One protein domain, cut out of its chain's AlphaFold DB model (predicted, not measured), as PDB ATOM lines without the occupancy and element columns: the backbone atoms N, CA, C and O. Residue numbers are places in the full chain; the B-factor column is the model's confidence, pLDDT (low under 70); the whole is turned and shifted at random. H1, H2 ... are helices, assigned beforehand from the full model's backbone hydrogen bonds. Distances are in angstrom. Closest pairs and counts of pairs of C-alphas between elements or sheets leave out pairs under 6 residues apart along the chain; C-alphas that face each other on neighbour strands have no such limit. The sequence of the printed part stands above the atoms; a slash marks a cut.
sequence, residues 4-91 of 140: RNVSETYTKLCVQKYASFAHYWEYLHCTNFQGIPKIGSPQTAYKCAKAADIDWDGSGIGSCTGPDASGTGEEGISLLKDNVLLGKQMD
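AT A GLANCE: This is residues 4 to 91 of the 140 residues of an uncharacterized protein of Moniliophthora perniciosa (strain FA553 / isolate CP02) (UniProt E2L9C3). The longest helix, H5, packs crosswise on H1 near its beginning, and its far end, with residues 84 to 91, sticks out of a compact body. H1 runs through the middle; H2 folds back along it, H3 crosses H2, and short H4 packs on H1 and H5. The printed part has 88 residues with five named helices in the order H1 to H5, which hold 59 of them, and no named strand; its class is all helix, and it is compact, with a radius of gyration of the C-alphas of 12.1 A and spans of 35 by 26 by 23 A.

IN THESE COORDINATES: Find C-alpha 74 at (160.987, 129.316, 175.381); from there H5 runs 22.6 A to C-alpha 89. H1, residues 4 to 18, runs 21.6 A from (170.851, 134.457, 161.877). Look for H2 at residues 21 to 33, 18.2 A, H3 at 42 to 51, 14.1 A, and H4 at 61 to 65, 6.1 A.

HOW THE PARTS SIT: At the hub, H1, residues 9 to 14 touch residues 76 to 80 of H5, about perpendicular at 79 degrees; the closest C-alphas, Tyr 10 and Gly 76, are 5.0 A apart. H1 and H2 form a hairpin at a shallow tilt of 17 degrees, opposite ways, touching with residues 12 to 16 and 24 to 28; closest C-alphas Gln 16 and Tyr 24, 5.6 A. Residues 26 to 31 of H2 touch H3 at a steep tilt of 50 degrees; closest C-alphas Tyr 27 and Cys 48, 5.3 A. H4 touches H1, closest C-alphas Cys 14 and Ile 61, 5.6 A. In H1 to H5 every O i to N i+4 pair is within hydrogen-bond range.

THE WHOLE: The farthest C-alphas, Gly 58 and Asp 91, are 36.9 A apart. The printed part has no cut and no long link; pLDDT is under 70 at residues 4 to 5.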
ATOM      1  N   ARG A   4     171.991 133.917 162.638       63.53
ATOM      2  CA  ARG A   4     170.851 134.457 161.877       63.53
ATOM      3  C   ARG A   4     169.943 133.380 161.275       63.53
ATOM      4  O   ARG A   4     168.731 133.527 161.289       63.53
ATOM      5  N   ASN A   5     170.505 132.274 160.790       63.53
ATOM      6  CA  ASN A   5     169.693 131.197 160.218       63.53
ATOM      7  C   ASN A   5     168.910 130.471 161.317       63.53
ATOM      8  O   ASN A   5     167.775 130.070 161.096       63.53
ATOM      9  N   VAL A   6     169.498 130.358 162.513       73.25
ATOM     10  CA  VAL A   6     168.806 129.840 163.699       73.25
ATOM     11  C   VAL A   6     167.641 130.756 164.079       73.25
ATOM     12  O   VAL A   6     166.553 130.253 164.359       73.25
ATOM     13  N   SER A   7     167.842 132.081 163.999       80.56
ATOM     14  CA  SER A   7     166.786 133.066 164.245       80.56
ATOM     15  C   SER A   7     165.580 132.911 163.330       80.56
ATOM     16  O   SER A   7     164.424 132.971 163.751       80.56
ATOM     17  N   GLU A   8     165.843 132.651 162.057       84.88
ATOM     18  CA  GLU A   8     164.780 132.412 161.097       84.88
ATOM     19  C   GLU A   8     164.033 131.097 161.356       84.88
ATOM     20  O   GLU A   8     162.809 131.070 161.230       84.88
ATOM     21  N   THR A   9     164.734 130.020 161.732       88.94
ATOM     22  CA  THR A   9     164.107 128.705 161.920       88.94
ATOM     23  C   THR A   9     163.039 128.724 163.010       88.94
ATOM     24  O   THR A   9     161.904 128.353 162.715       88.94
ATOM     25  N   TYR A  10     163.336 129.183 164.234       89.56
ATOM     26  CA  TYR A  10     162.288 129.221 165.267       89.56
ATOM     27  C   TYR A  10     161.172 130.204 164.898       89.56
ATOM     28  O   TYR A  10     160.014 129.941 165.204       89.56
ATOM     29  N   THR A  11     161.486 131.300 164.197       93.06
ATOM     30  CA  THR A  11     160.466 132.271 163.788       93.06
ATOM     31  C   THR A  11     159.482 131.630 162.818       93.06
ATOM     32  O   THR A  11     158.276 131.710 163.022       93.06
ATOM     33  N   LYS A  12     159.984 130.933 161.790       94.75
ATOM     34  CA  LYS A  12     159.148 130.187 160.841       94.75
ATOM     35  C   LYS A  12     158.309 129.121 161.554       94.75
ATOM     36  O   LYS A  12     157.134 128.998 161.233       94.75
ATOM     37  N   LEU A  13     158.870 128.413 162.537       96.38
ATOM     38  CA  LEU A  13     158.135 127.419 163.330       96.38
ATOM     39  C   LEU A  13     157.014 128.053 164.171       96.38
ATOM     40  O   LEU A  13     155.901 127.535 164.192       96.38
ATOM     41  N   CYS A  14     157.270 129.195 164.815       96.88
ATOM     42  CA  CYS A  14     156.245 129.940 165.551       96.88
ATOM     43  C   CYS A  14     155.129 130.433 164.623       96.88
ATOM     44  O   CYS A  14     153.953 130.223 164.908       96.88
ATOM     45  N   VAL A  15     155.477 131.037 163.481       96.94
ATOM     46  CA  VAL A  15     154.477 131.492 162.505       96.94
ATOM     47  C   VAL A  15     153.660 130.311 161.976       96.94
ATOM     48  O   VAL A  15     152.442 130.406 161.914       96.94
ATOM     49  N   GLN A  16     154.295 129.177 161.666       97.38
ATOM     50  CA  GLN A  16     153.600 127.963 161.225       97.38
ATOM     51  C   GLN A  16     152.603 127.440 162.267       97.38
ATOM     52  O   GLN A  16     151.561 126.904 161.904       97.38
ATOM     53  N   LYS A  17     152.930 127.566 163.557       97.44
ATOM     54  CA  LYS A  17     152.078 127.095 164.649       97.44
ATOM     55  C   LYS A  17     150.823 127.949 164.836       97.44
ATOM     56  O   LYS A  17     149.767 127.399 165.138       97.44
ATOM     57  N   TYR A  18     150.948 129.268 164.700       97.75
ATOM     58  CA  TYR A  18     149.896 130.219 165.078       97.75
ATOM     59  C   TYR A  18     149.144 130.836 163.891       97.75
ATOM     60  O   TYR A  18     148.015 131.293 164.059       97.75
ATOM     61  N   ALA A  19     149.730 130.852 162.692       97.69
ATOM     62  CA  ALA A  19     149.080 131.361 161.489       97.69
ATOM     63  C   ALA A  19     148.374 130.245 160.702       97.69
ATOM     64  O   ALA A  19     148.697 129.063 160.809       97.69
ATOM     65  N   SER A  20     147.420 130.632 159.851       97.50
ATOM     66  CA  SER A  20     146.866 129.720 158.848       97.50
ATOM     67  C   SER A  20     147.952 129.305 157.848       97.50
ATOM     68  O   SER A  20     148.926 130.029 157.634       97.50
ATOM     69  N   PHE A  21     147.766 128.166 157.173       96.81
ATOM     70  CA  PHE A  21     148.708 127.728 156.138       96.81
ATOM     71  C   PHE A  21     148.898 128.781 155.033       96.81
ATOM     72  O   PHE A  21     150.022 128.992 154.589       96.81
ATOM     73  N   ALA A  22     147.824 129.470 154.627       97.94
ATOM     74  CA  ALA A  22     147.885 130.510 153.602       97.94
ATOM     75  C   ALA A  22     148.803 131.671 154.019       97.94
ATOM     76  O   ALA A  22     149.752 131.988 153.306       97.94
ATOM     77  N   HIS A  23     148.593 132.233 155.213       98.00
ATOM     78  CA  HIS A  23     149.429 133.329 155.710       98.00
ATOM     79  C   HIS A  23     150.863 132.868 156.008       98.00
ATOM     80  O   HIS A  23     151.824 133.582 155.722       98.00
ATOM     81  N   TYR A  24     151.047 131.648 156.526       97.94
ATOM     82  CA  TYR A  24     152.381 131.068 156.695       97.94
ATOM     83  C   TYR A  24     153.129 130.950 155.358       97.94
ATOM     84  O   TYR A  24     154.318 131.267 155.285       97.94
ATOM     85  N   TRP A  25     152.445 130.527 154.293       97.75
ATOM     86  CA  TRP A  25     153.033 130.393 152.963       97.75
ATOM     87  C   TRP A  25     153.473 131.747 152.392       97.75
ATOM     88  O   TRP A  25     154.600 131.886 151.908       97.75
ATOM     89  N   GLU A  26     152.634 132.772 152.527       98.12
ATOM     90  CA  GLU A  26     152.965 134.151 152.145       98.12
ATOM     91  C   GLU A  26     154.160 134.693 152.943       98.12
ATOM     92  O   GLU A  26     155.104 135.254 152.370       98.12
ATOM     93  N   TYR A  27     154.178 134.452 154.256       97.12
ATOM     94  CA  TYR A  27     155.291 134.804 155.134       97.12
ATOM     95  C   TYR A  27     156.600 134.124 154.702       97.12
ATOM     96  O   TYR A  27     157.646 134.775 154.575       97.12
ATOM     97  N   LEU A  28     156.558 132.816 154.434       95.88
ATOM     98  CA  LEU A  28     157.712 132.033 153.991       95.88
ATOM     99  C   LEU A  28     158.273 132.563 152.665       95.88
ATOM    100  O   LEU A  28     159.485 132.743 152.532       95.88
ATOM    101  N   HIS A  29     157.411 132.878 151.701       96.12
ATOM    102  CA  HIS A  29     157.845 133.473 150.438       96.12
ATOM    103  C   HIS A  29     158.467 134.856 150.625       96.12
ATOM    104  O   HIS A  29     159.533 135.130 150.064       96.12
ATOM    105  N   CYS A  30     157.852 135.713 151.445       97.19
ATOM    106  CA  CYS A  30     158.390 137.037 151.732       97.19
ATOM    107  C   CYS A  30     159.787 136.968 152.369       97.19
ATOM    108  O   CYS A  30     160.682 137.718 151.962       97.19
ATOM    109  N   THR A  31     159.985 136.072 153.345       94.62
ATOM    110  CA  THR A  31     161.276 135.914 154.040       94.62
ATOM    111  C   THR A  31     162.363 135.406 153.096       94.62
ATOM    112  O   THR A  31     163.434 136.014 153.026       94.62
ATOM    113  N   ASN A  32     162.060 134.392 152.278       91.88
ATOM    114  CA  ASN A  32     162.983 133.874 151.264       91.88
ATOM    115  C   ASN A  32     163.367 134.946 150.221       91.88
ATOM    116  O   ASN A  32     164.518 134.997 149.787       91.88
ATOM    117  N   PHE A  33     162.444 135.849 149.864       94.50
ATOM    118  CA  PHE A  33     162.705 136.942 148.921       94.50
ATOM    119  C   PHE A  33     163.681 138.006 149.457       94.50
ATOM    120  O   PHE A  33     164.350 138.670 148.665       94.50
ATOM    121  N   GLN A  34     163.814 138.186 150.779       93.50
ATOM    122  CA  GLN A  34     164.710 139.222 151.327       93.50
ATOM    123  C   GLN A  34     166.207 138.901 151.145       93.50
ATOM    124  O   GLN A  34     167.048 139.795 151.277       93.50
ATOM    125  N   GLY A  35     166.546 137.641 150.859       88.50
ATOM    126  CA  GLY A  35     167.915 137.171 150.673       88.50
ATOM    127  C   GLY A  35     168.683 136.909 151.976       88.50
ATOM    128  O   GLY A  35     168.378 137.438 153.048       88.50
ATOM    129  N   ILE A  36     169.747 136.107 151.858       84.56
ATOM    130  CA  ILE A  36     170.568 135.593 152.975       84.56
ATOM    131  C   ILE A  36     170.987 136.667 154.000       84.56
ATOM    132  O   ILE A  36     170.927 136.392 155.197       84.56
ATOM    133  N   PRO A  37     171.381 137.902 153.620       87.81
ATOM    134  CA  PRO A  37     171.822 138.892 154.604       87.81
ATOM    135  C   PRO A  37     170.724 139.370 155.564       87.81
ATOM    136  O   PRO A  37     171.045 139.879 156.642       87.81
ATOM    137  N   LYS A  38     169.456 139.255 155.159       89.25
ATOM    138  CA  LYS A  38     168.284 139.780 155.876       89.25
ATOM    139  C   LYS A  38     167.479 138.693 156.582       89.25
ATOM    140  O   LYS A  38     166.644 139.014 157.426       89.25
ATOM    141  N   ILE A  39     167.743 137.437 156.248       82.62
ATOM    142  CA  ILE A  39     167.137 136.272 156.879       82.62
ATOM    143  C   ILE A  39     167.427 136.271 158.390       82.62
ATOM    144  O   ILE A  39     168.553 136.524 158.826       82.62
ATOM    145  N   GLY A  40     166.379 136.026 159.179       84.25
ATOM    146  CA  GLY A  40     166.442 135.916 160.637       84.25
ATOM    147  C   GLY A  40     166.602 137.224 161.407       84.25
ATOM    148  O   GLY A  40     166.843 137.177 162.609       84.25
ATOM    149  N   SER A  41     166.495 138.389 160.757       91.00
ATOM    150  CA  SER A  41     166.430 139.656 161.489       91.00
ATOM    151  C   SER A  41     164.997 139.964 161.947       91.00
ATOM    152  O   SER A  41     164.054 139.719 161.184       91.00
ATOM    153  N   PRO A  42     164.813 140.590 163.126       91.38
ATOM    154  CA  PRO A  42     163.497 141.036 163.582       91.38
ATOM    155  C   PRO A  42     162.778 141.920 162.562       91.38
ATOM    156  O   PRO A  42     161.591 141.756 162.305       91.38
ATOM    157  N   GLN A  43     163.509 142.821 161.897       93.06
ATOM    158  CA  GLN A  43     162.925 143.721 160.896       93.06
ATOM    159  C   GLN A  43     162.321 142.953 159.714       93.06
ATOM    160  O   GLN A  43     161.265 143.335 159.215       93.06
ATOM    161  N   THR A  44     162.977 141.878 159.265       94.19
ATOM    162  CA  THR A  44     162.450 141.012 158.204       94.19
ATOM    163  C   THR A  44     161.224 140.249 158.686       94.19
ATOM    164  O   THR A  44     160.234 140.199 157.960       94.19
ATOM    165  N   ALA A  45     161.266 139.716 159.910       93.75
ATOM    166  CA  ALA A  45     160.144 138.997 160.501       93.75
ATOM    167  C   ALA A  45     158.887 139.879 160.574       93.75
ATOM    168  O   ALA A  45     157.866 139.539 159.980       93.75
ATOM    169  N   TYR A  46     158.981 141.076 161.162       95.06
ATOM    170  CA  TYR A  46     157.848 142.005 161.243       95.06
ATOM    171  C   TYR A  46     157.350 142.466 159.875       95.06
ATOM    172  O   TYR A  46     156.145 142.515 159.629       95.06
ATOM    173  N   LYS A  47     158.272 142.793 158.960       96.06
ATOM    174  CA  LYS A  47     157.914 143.210 157.600       96.06
ATOM    175  C   LYS A  47     157.111 142.123 156.886       96.06
ATOM    176  O   LYS A  47     156.110 142.442 156.249       96.06
ATOM    177  N   CYS A  48     157.551 140.870 156.978       97.06
ATOM    178  CA  CYS A  48     156.895 139.760 156.298       97.06
ATOM    179  C   CYS A  48     155.614 139.303 156.991       97.06
ATOM    180  O   CYS A  48     154.677 138.934 156.295       97.06
ATOM    181  N   ALA A  49     155.529 139.398 158.319       96.50
ATOM    182  CA  ALA A  49     154.279 139.165 159.037       96.50
ATOM    183  C   ALA A  49     153.205 140.168 158.605       96.50
ATOM    184  O   ALA A  49     152.114 139.773 158.213       96.50
ATOM    185  N   LYS A  50     153.559 141.458 158.544       97.56
ATOM    186  CA  LYS A  50     152.657 142.500 158.043       97.56
ATOM    187  C   LYS A  50     152.248 142.278 156.583       97.56
ATOM    188  O   LYS A  50     151.107 142.542 156.230       97.56
ATOM    189  N   ALA A  51     153.175 141.843 155.729       97.94
ATOM    190  CA  ALA A  51     152.881 141.587 154.318       97.94
ATOM    191  C   ALA A  51     151.926 140.398 154.105       97.94
ATOM    192  O   ALA A  51     151.221 140.386 153.103       97.94
ATOM    193  N   ALA A  52     151.915 139.444 155.036       97.94
ATOM    194  CA  ALA A  52     151.057 138.259 155.038       97.94
ATOM    195  C   ALA A  52     149.800 138.421 155.921       97.94
ATOM    196  O   ALA A  52     149.187 137.425 156.292       97.94
ATOM    197  N   ASP A  53     149.468 139.655 156.327       97.62
ATOM    198  CA  ASP A  53     148.333 139.984 157.207       97.62
ATOM    199  C   ASP A  53     148.294 139.174 158.524       97.62
ATOM    200  O   ASP A  53     147.250 138.744 159.015       97.62
ATOM    201  N   ILE A  54     149.472 138.943 159.111       97.56
ATOM    202  CA  ILE A  54     149.631 138.216 160.372       97.56
ATOM    203  C   ILE A  54     149.668 139.206 161.537       97.56
ATOM    204  O   ILE A  54     150.579 140.033 161.637       97.56
ATOM    205  N   ASP A  55     148.720 139.061 162.465       95.12
ATOM    206  CA  ASP A  55     148.739 139.754 163.755       95.12
ATOM    207  C   ASP A  55     149.854 139.186 164.642       95.12
ATOM    208  O   ASP A  55     149.701 138.133 165.252       95.12
ATOM    209  N   TRP A  56     151.001 139.857 164.706       92.94
ATOM    210  CA  TRP A  56     152.161 139.361 165.448       92.94
ATOM    211  C   TRP A  56     151.934 139.298 166.966       92.94
ATOM    212  O   TRP A  56     152.339 138.329 167.619       92.94
ATOM    213  N   ASP A  57     151.287 140.325 167.513       89.12
ATOM    214  CA  ASP A  57     151.164 140.527 168.955       89.12
ATOM    215  C   ASP A  57     149.949 139.781 169.525       89.12
ATOM    216  O   ASP A  57     150.036 139.207 170.610       89.12
ATOM    217  N   GLY A  58     148.835 139.731 168.786       92.75
ATOM    218  CA  GLY A  58     147.607 139.058 169.223       92.75
ATOM    219  C   GLY A  58     147.528 137.565 168.889       92.75
ATOM    220  O   GLY A  58     146.727 136.856 169.496       92.75
ATOM    221  N   SER A  59     148.365 137.046 167.979       93.12
ATOM    222  CA  SER A  59     148.345 135.621 167.589       93.12
ATOM    223  C   SER A  59     149.147 134.687 168.498       93.12
ATOM    224  O   SER A  59     149.047 133.474 168.345       93.12
ATOM    225  N   GLY A  60     149.971 135.216 169.407       94.81
ATOM    226  CA  GLY A  60     150.915 134.427 170.211       94.81
ATOM    227  C   GLY A  60     152.298 134.238 169.572       94.81
ATOM    228  O   GLY A  60     153.227 133.807 170.259       94.81
ATOM    229  N   ILE A  61     152.486 134.639 168.307       95.56
ATOM    230  CA  ILE A  61     153.786 134.570 167.616       95.56
ATOM    231  C   ILE A  61     154.847 135.372 168.373       95.56
ATOM    232  O   ILE A  61     155.920 134.832 168.637       95.56
ATOM    233  N   GLY A  62     154.539 136.604 168.795       92.94
ATOM    234  CA  GLY A  62     155.476 137.430 169.560       92.94
ATOM    235  C   GLY A  62     155.933 136.785 170.868       92.94
ATOM    236  O   GLY A  62     157.117 136.818 171.189       92.94
ATOM    237  N   SER A  63     155.042 136.108 171.597       93.94
ATOM    238  CA  SER A  63     155.440 135.352 172.794       93.94
ATOM    239  C   SER A  63     156.327 134.155 172.434       93.94
ATOM    240  O   SER A  63     157.333 133.904 173.098       93.94
ATOM    241  N   CYS A  64     155.989 133.437 171.360       96.00
ATOM    242  CA  CYS A  64     156.727 132.260 170.908       96.00
ATOM    243  C   CYS A  64     158.155 132.594 170.452       96.00
ATOM    244  O   CYS A  64     159.094 131.860 170.766       96.00
ATOM    245  N   THR A  65     158.348 133.716 169.751       92.25
ATOM    246  CA  THR A  65     159.662 134.155 169.252       92.25
ATOM    247  C   THR A  65     160.470 134.968 170.265       92.25
ATOM    248  O   THR A  65     161.660 135.207 170.055       92.25
ATOM    249  N   GLY A  66     159.839 135.416 171.350       90.19
ATOM    250  CA  GLY A  66     160.298 136.540 172.165       90.19
ATOM    251  C   GLY A  66     159.743 137.871 171.617       90.19
ATOM    252  O   GLY A  66     159.666 138.010 170.390       90.19
ATOM    253  N   PRO A  67     159.356 138.844 172.475       80.81
ATOM    254  CA  PRO A  67     158.605 140.047 172.069       80.81
ATOM    255  C   PRO A  67     159.271 140.920 171.001       80.81
ATOM    256  O   PRO A  67     158.614 141.711 170.340       80.81
ATOM    257  N   ASP A  68     160.585 140.804 170.849       84.56
ATOM    258  CA  ASP A  68     161.417 141.529 169.892       84.56
ATOM    259  C   ASP A  68     161.899 140.639 168.729       84.56
ATOM    260  O   ASP A  68     162.781 141.043 167.971       84.56
ATOM    261  N   ALA A  69     161.335 139.434 168.588       83.69
ATOM    262  CA  ALA A  69     161.796 138.380 167.686       83.69
ATOM    263  C   ALA A  69     163.284 138.011 167.884       83.69
ATOM    264  O   ALA A  69     163.960 137.595 166.942       83.69
ATOM    265  N   SER A  70     163.818 138.182 169.103       80.25
ATOM    266  CA  SER A  70     165.218 137.865 169.432       80.25
ATOM    267  C   SER A  70     165.523 136.370 169.467       80.25
ATOM    268  O   SER A  70     166.691 135.986 169.380       80.25
ATOM    269  N   GLY A  71     164.504 135.516 169.599       79.69
ATOM    270  CA  GLY A  71     164.688 134.075 169.776       79.69
ATOM    271  C   GLY A  71     164.898 133.645 171.205       79.69
ATOM    272  O   GLY A  71     165.509 132.611 171.456       79.69
ATOM    273  N   THR A  72     164.425 134.463 172.133       86.62
ATOM    274  CA  THR A  72     164.474 134.190 173.568       86.62
ATOM    275  C   THR A  72     163.201 133.523 174.084       86.62
ATOM    276  O   THR A  72     163.182 133.069 175.224       86.62
ATOM    277  N   GLY A  73     162.156 133.418 173.255       92.31
ATOM    278  CA  GLY A  73     160.918 132.725 173.607       92.31
ATOM    279  C   GLY A  73     161.145 131.225 173.818       92.31
ATOM    280  O   GLY A  73     161.633 130.523 172.930       92.31
ATOM    281  N   GLU A  74     160.781 130.722 175.001       94.50
ATOM    282  CA  GLU A  74     160.987 129.316 175.381       94.50
ATOM    283  C   GLU A  74     160.271 128.345 174.436       94.50
ATOM    284  O   GLU A  74     160.820 127.300 174.081       94.50
ATOM    285  N   GLU A  75     159.071 128.712 173.980       95.75
ATOM    286  CA  GLU A  75     158.295 127.909 173.038       95.75
ATOM    287  C   GLU A  75     159.005 127.778 171.685       95.75
ATOM    288  O   GLU A  75     159.184 126.661 171.200       95.75
ATOM    289  N   GLY A  76     159.472 128.885 171.098       94.88
ATOM    290  CA  GLY A  76     160.227 128.859 169.846       94.88
ATOM    291  C   GLY A  76     161.514 128.040 169.959       94.88
ATOM    292  O   GLY A  76     161.852 127.277 169.050       94.88
ATOM    293  N   ILE A  77     162.203 128.124 171.104       93.44
ATOM    294  CA  ILE A  77     163.377 127.290 171.400       93.44
ATOM    295  C   ILE A  77     162.993 125.805 171.478       93.44
ATOM    296  O   ILE A  77     163.734 124.961 170.967       93.44
ATOM    297  N   SER A  78     161.861 125.466 172.102       95.75
ATOM    298  CA  SER A  78     161.370 124.084 172.167       95.75
ATOM    299  C   SER A  78     161.033 123.544 170.779       95.75
ATOM    300  O   SER A  78     161.542 122.493 170.402       95.75
ATOM    301  N   LEU A  79     160.276 124.301 169.977       96.75
ATOM    302  CA  LEU A  79     159.935 123.926 168.601       96.75
ATOM    303  C   LEU A  79     161.188 123.686 167.753       96.75
ATOM    304  O   LEU A  79     161.253 122.729 166.982       96.75
ATOM    305  N   LEU A  80     162.214 124.527 167.911       94.19
ATOM    306  CA  LEU A  80     163.489 124.340 167.224       94.19
ATOM    307  C   LEU A  80     164.176 123.030 167.637       94.19
ATOM    308  O   LEU A  80     164.703 122.328 166.772       94.19
ATOM    309  N   LYS A  81     164.182 122.691 168.933       95.12
ATOM    310  CA  LYS A  81     164.744 121.420 169.422       95.12
ATOM    311  C   LYS A  81     164.003 120.229 168.821       95.12
ATOM    312  O   LYS A  81     164.662 119.323 168.314       95.12
ATOM    313  N   ASP A  82     162.674 120.267 168.816       96.12
ATOM    314  CA  ASP A  82     161.840 119.201 168.256       96.12
ATOM    315  C   ASP A  82     162.097 119.030 166.753       96.12
ATOM    316  O   ASP A  82     162.306 117.914 166.281       96.12
ATOM    317  N   ASN A  83     162.213 120.134 166.010       94.50
ATOM    318  CA  ASN A  83     162.535 120.106 164.583       94.50
ATOM    319  C   ASN A  83     163.936 119.524 164.299       94.50
ATOM    320  O   ASN A  83     164.126 118.783 163.334       94.50
ATOM    321  N   VAL A  84     164.930 119.811 165.150       93.62
ATOM    322  CA  VAL A  84     166.270 119.199 165.049       93.62
ATOM    323  C   VAL A  84     166.221 117.700 165.353       93.62
ATOM    324  O   VAL A  84     166.907 116.921 164.688       93.62
ATOM    325  N   LEU A  85     165.439 117.279 166.351       95.81
ATOM    326  CA  LEU A  85     165.264 115.862 166.676       95.81
ATOM    327  C   LEU A  85     164.569 115.109 165.542       95.81
ATOM    328  O   LEU A  85     165.025 114.022 165.194       95.81
ATOM    329  N   LEU A  86     163.552 115.708 164.921       93.44
ATOM    330  CA  LEU A  86     162.885 115.147 163.749       93.44
ATOM    331  C   LEU A  86     163.874 114.927 162.597       93.44
ATOM    332  O   LEU A  86     163.965 113.822 162.067       93.44
ATOM    333  N   GLY A  87     164.689 115.935 162.267       92.31
ATOM    334  CA  GLY A  87     165.715 115.795 161.227       92.31
ATOM    335  C   GLY A  87     166.720 114.673 161.518       92.31
ATOM    336  O   GLY A  87     167.102 113.937 160.611       92.31
ATOM    337  N   LYS A  88     167.097 114.482 162.792       94.12
ATOM    338  CA  LYS A  88     167.954 113.362 163.217       94.12
ATOM    339  C   LYS A  88     167.264 112.005 163.097       94.12
ATOM    340  O   LYS A  88     167.904 111.048 162.681       94.12
ATOM    341  N   GLN A  89     165.989 111.912 163.473       94.75
ATOM    342  CA  GLN A  89     165.205 110.678 163.354       94.75
ATOM    343  C   GLN A  89     165.051 110.237 161.894       94.75
ATOM    344  O   GLN A  89     164.977 109.044 161.625       94.75
ATOM    345  N   MET A  90     165.057 111.194 160.966       92.75
ATOM    346  CA  MET A  90     165.002 110.966 159.521       92.75
ATOM    347  C   MET A  90     166.389 110.776 158.862       92.75
ATOM    348  O   MET A  90     166.466 110.733 157.641       92.75
ATOM    349  N   ASP A  91     167.483 110.700 159.638       93.56
ATOM    350  CA  ASP A  91     168.882 110.620 159.155       93.56
ATOM    351  C   ASP A  91     169.266 111.710 158.123       93.56
ATOM    352  O   ASP A  91     170.091 111.499 157.229       93.56
TER     353      ASP A  91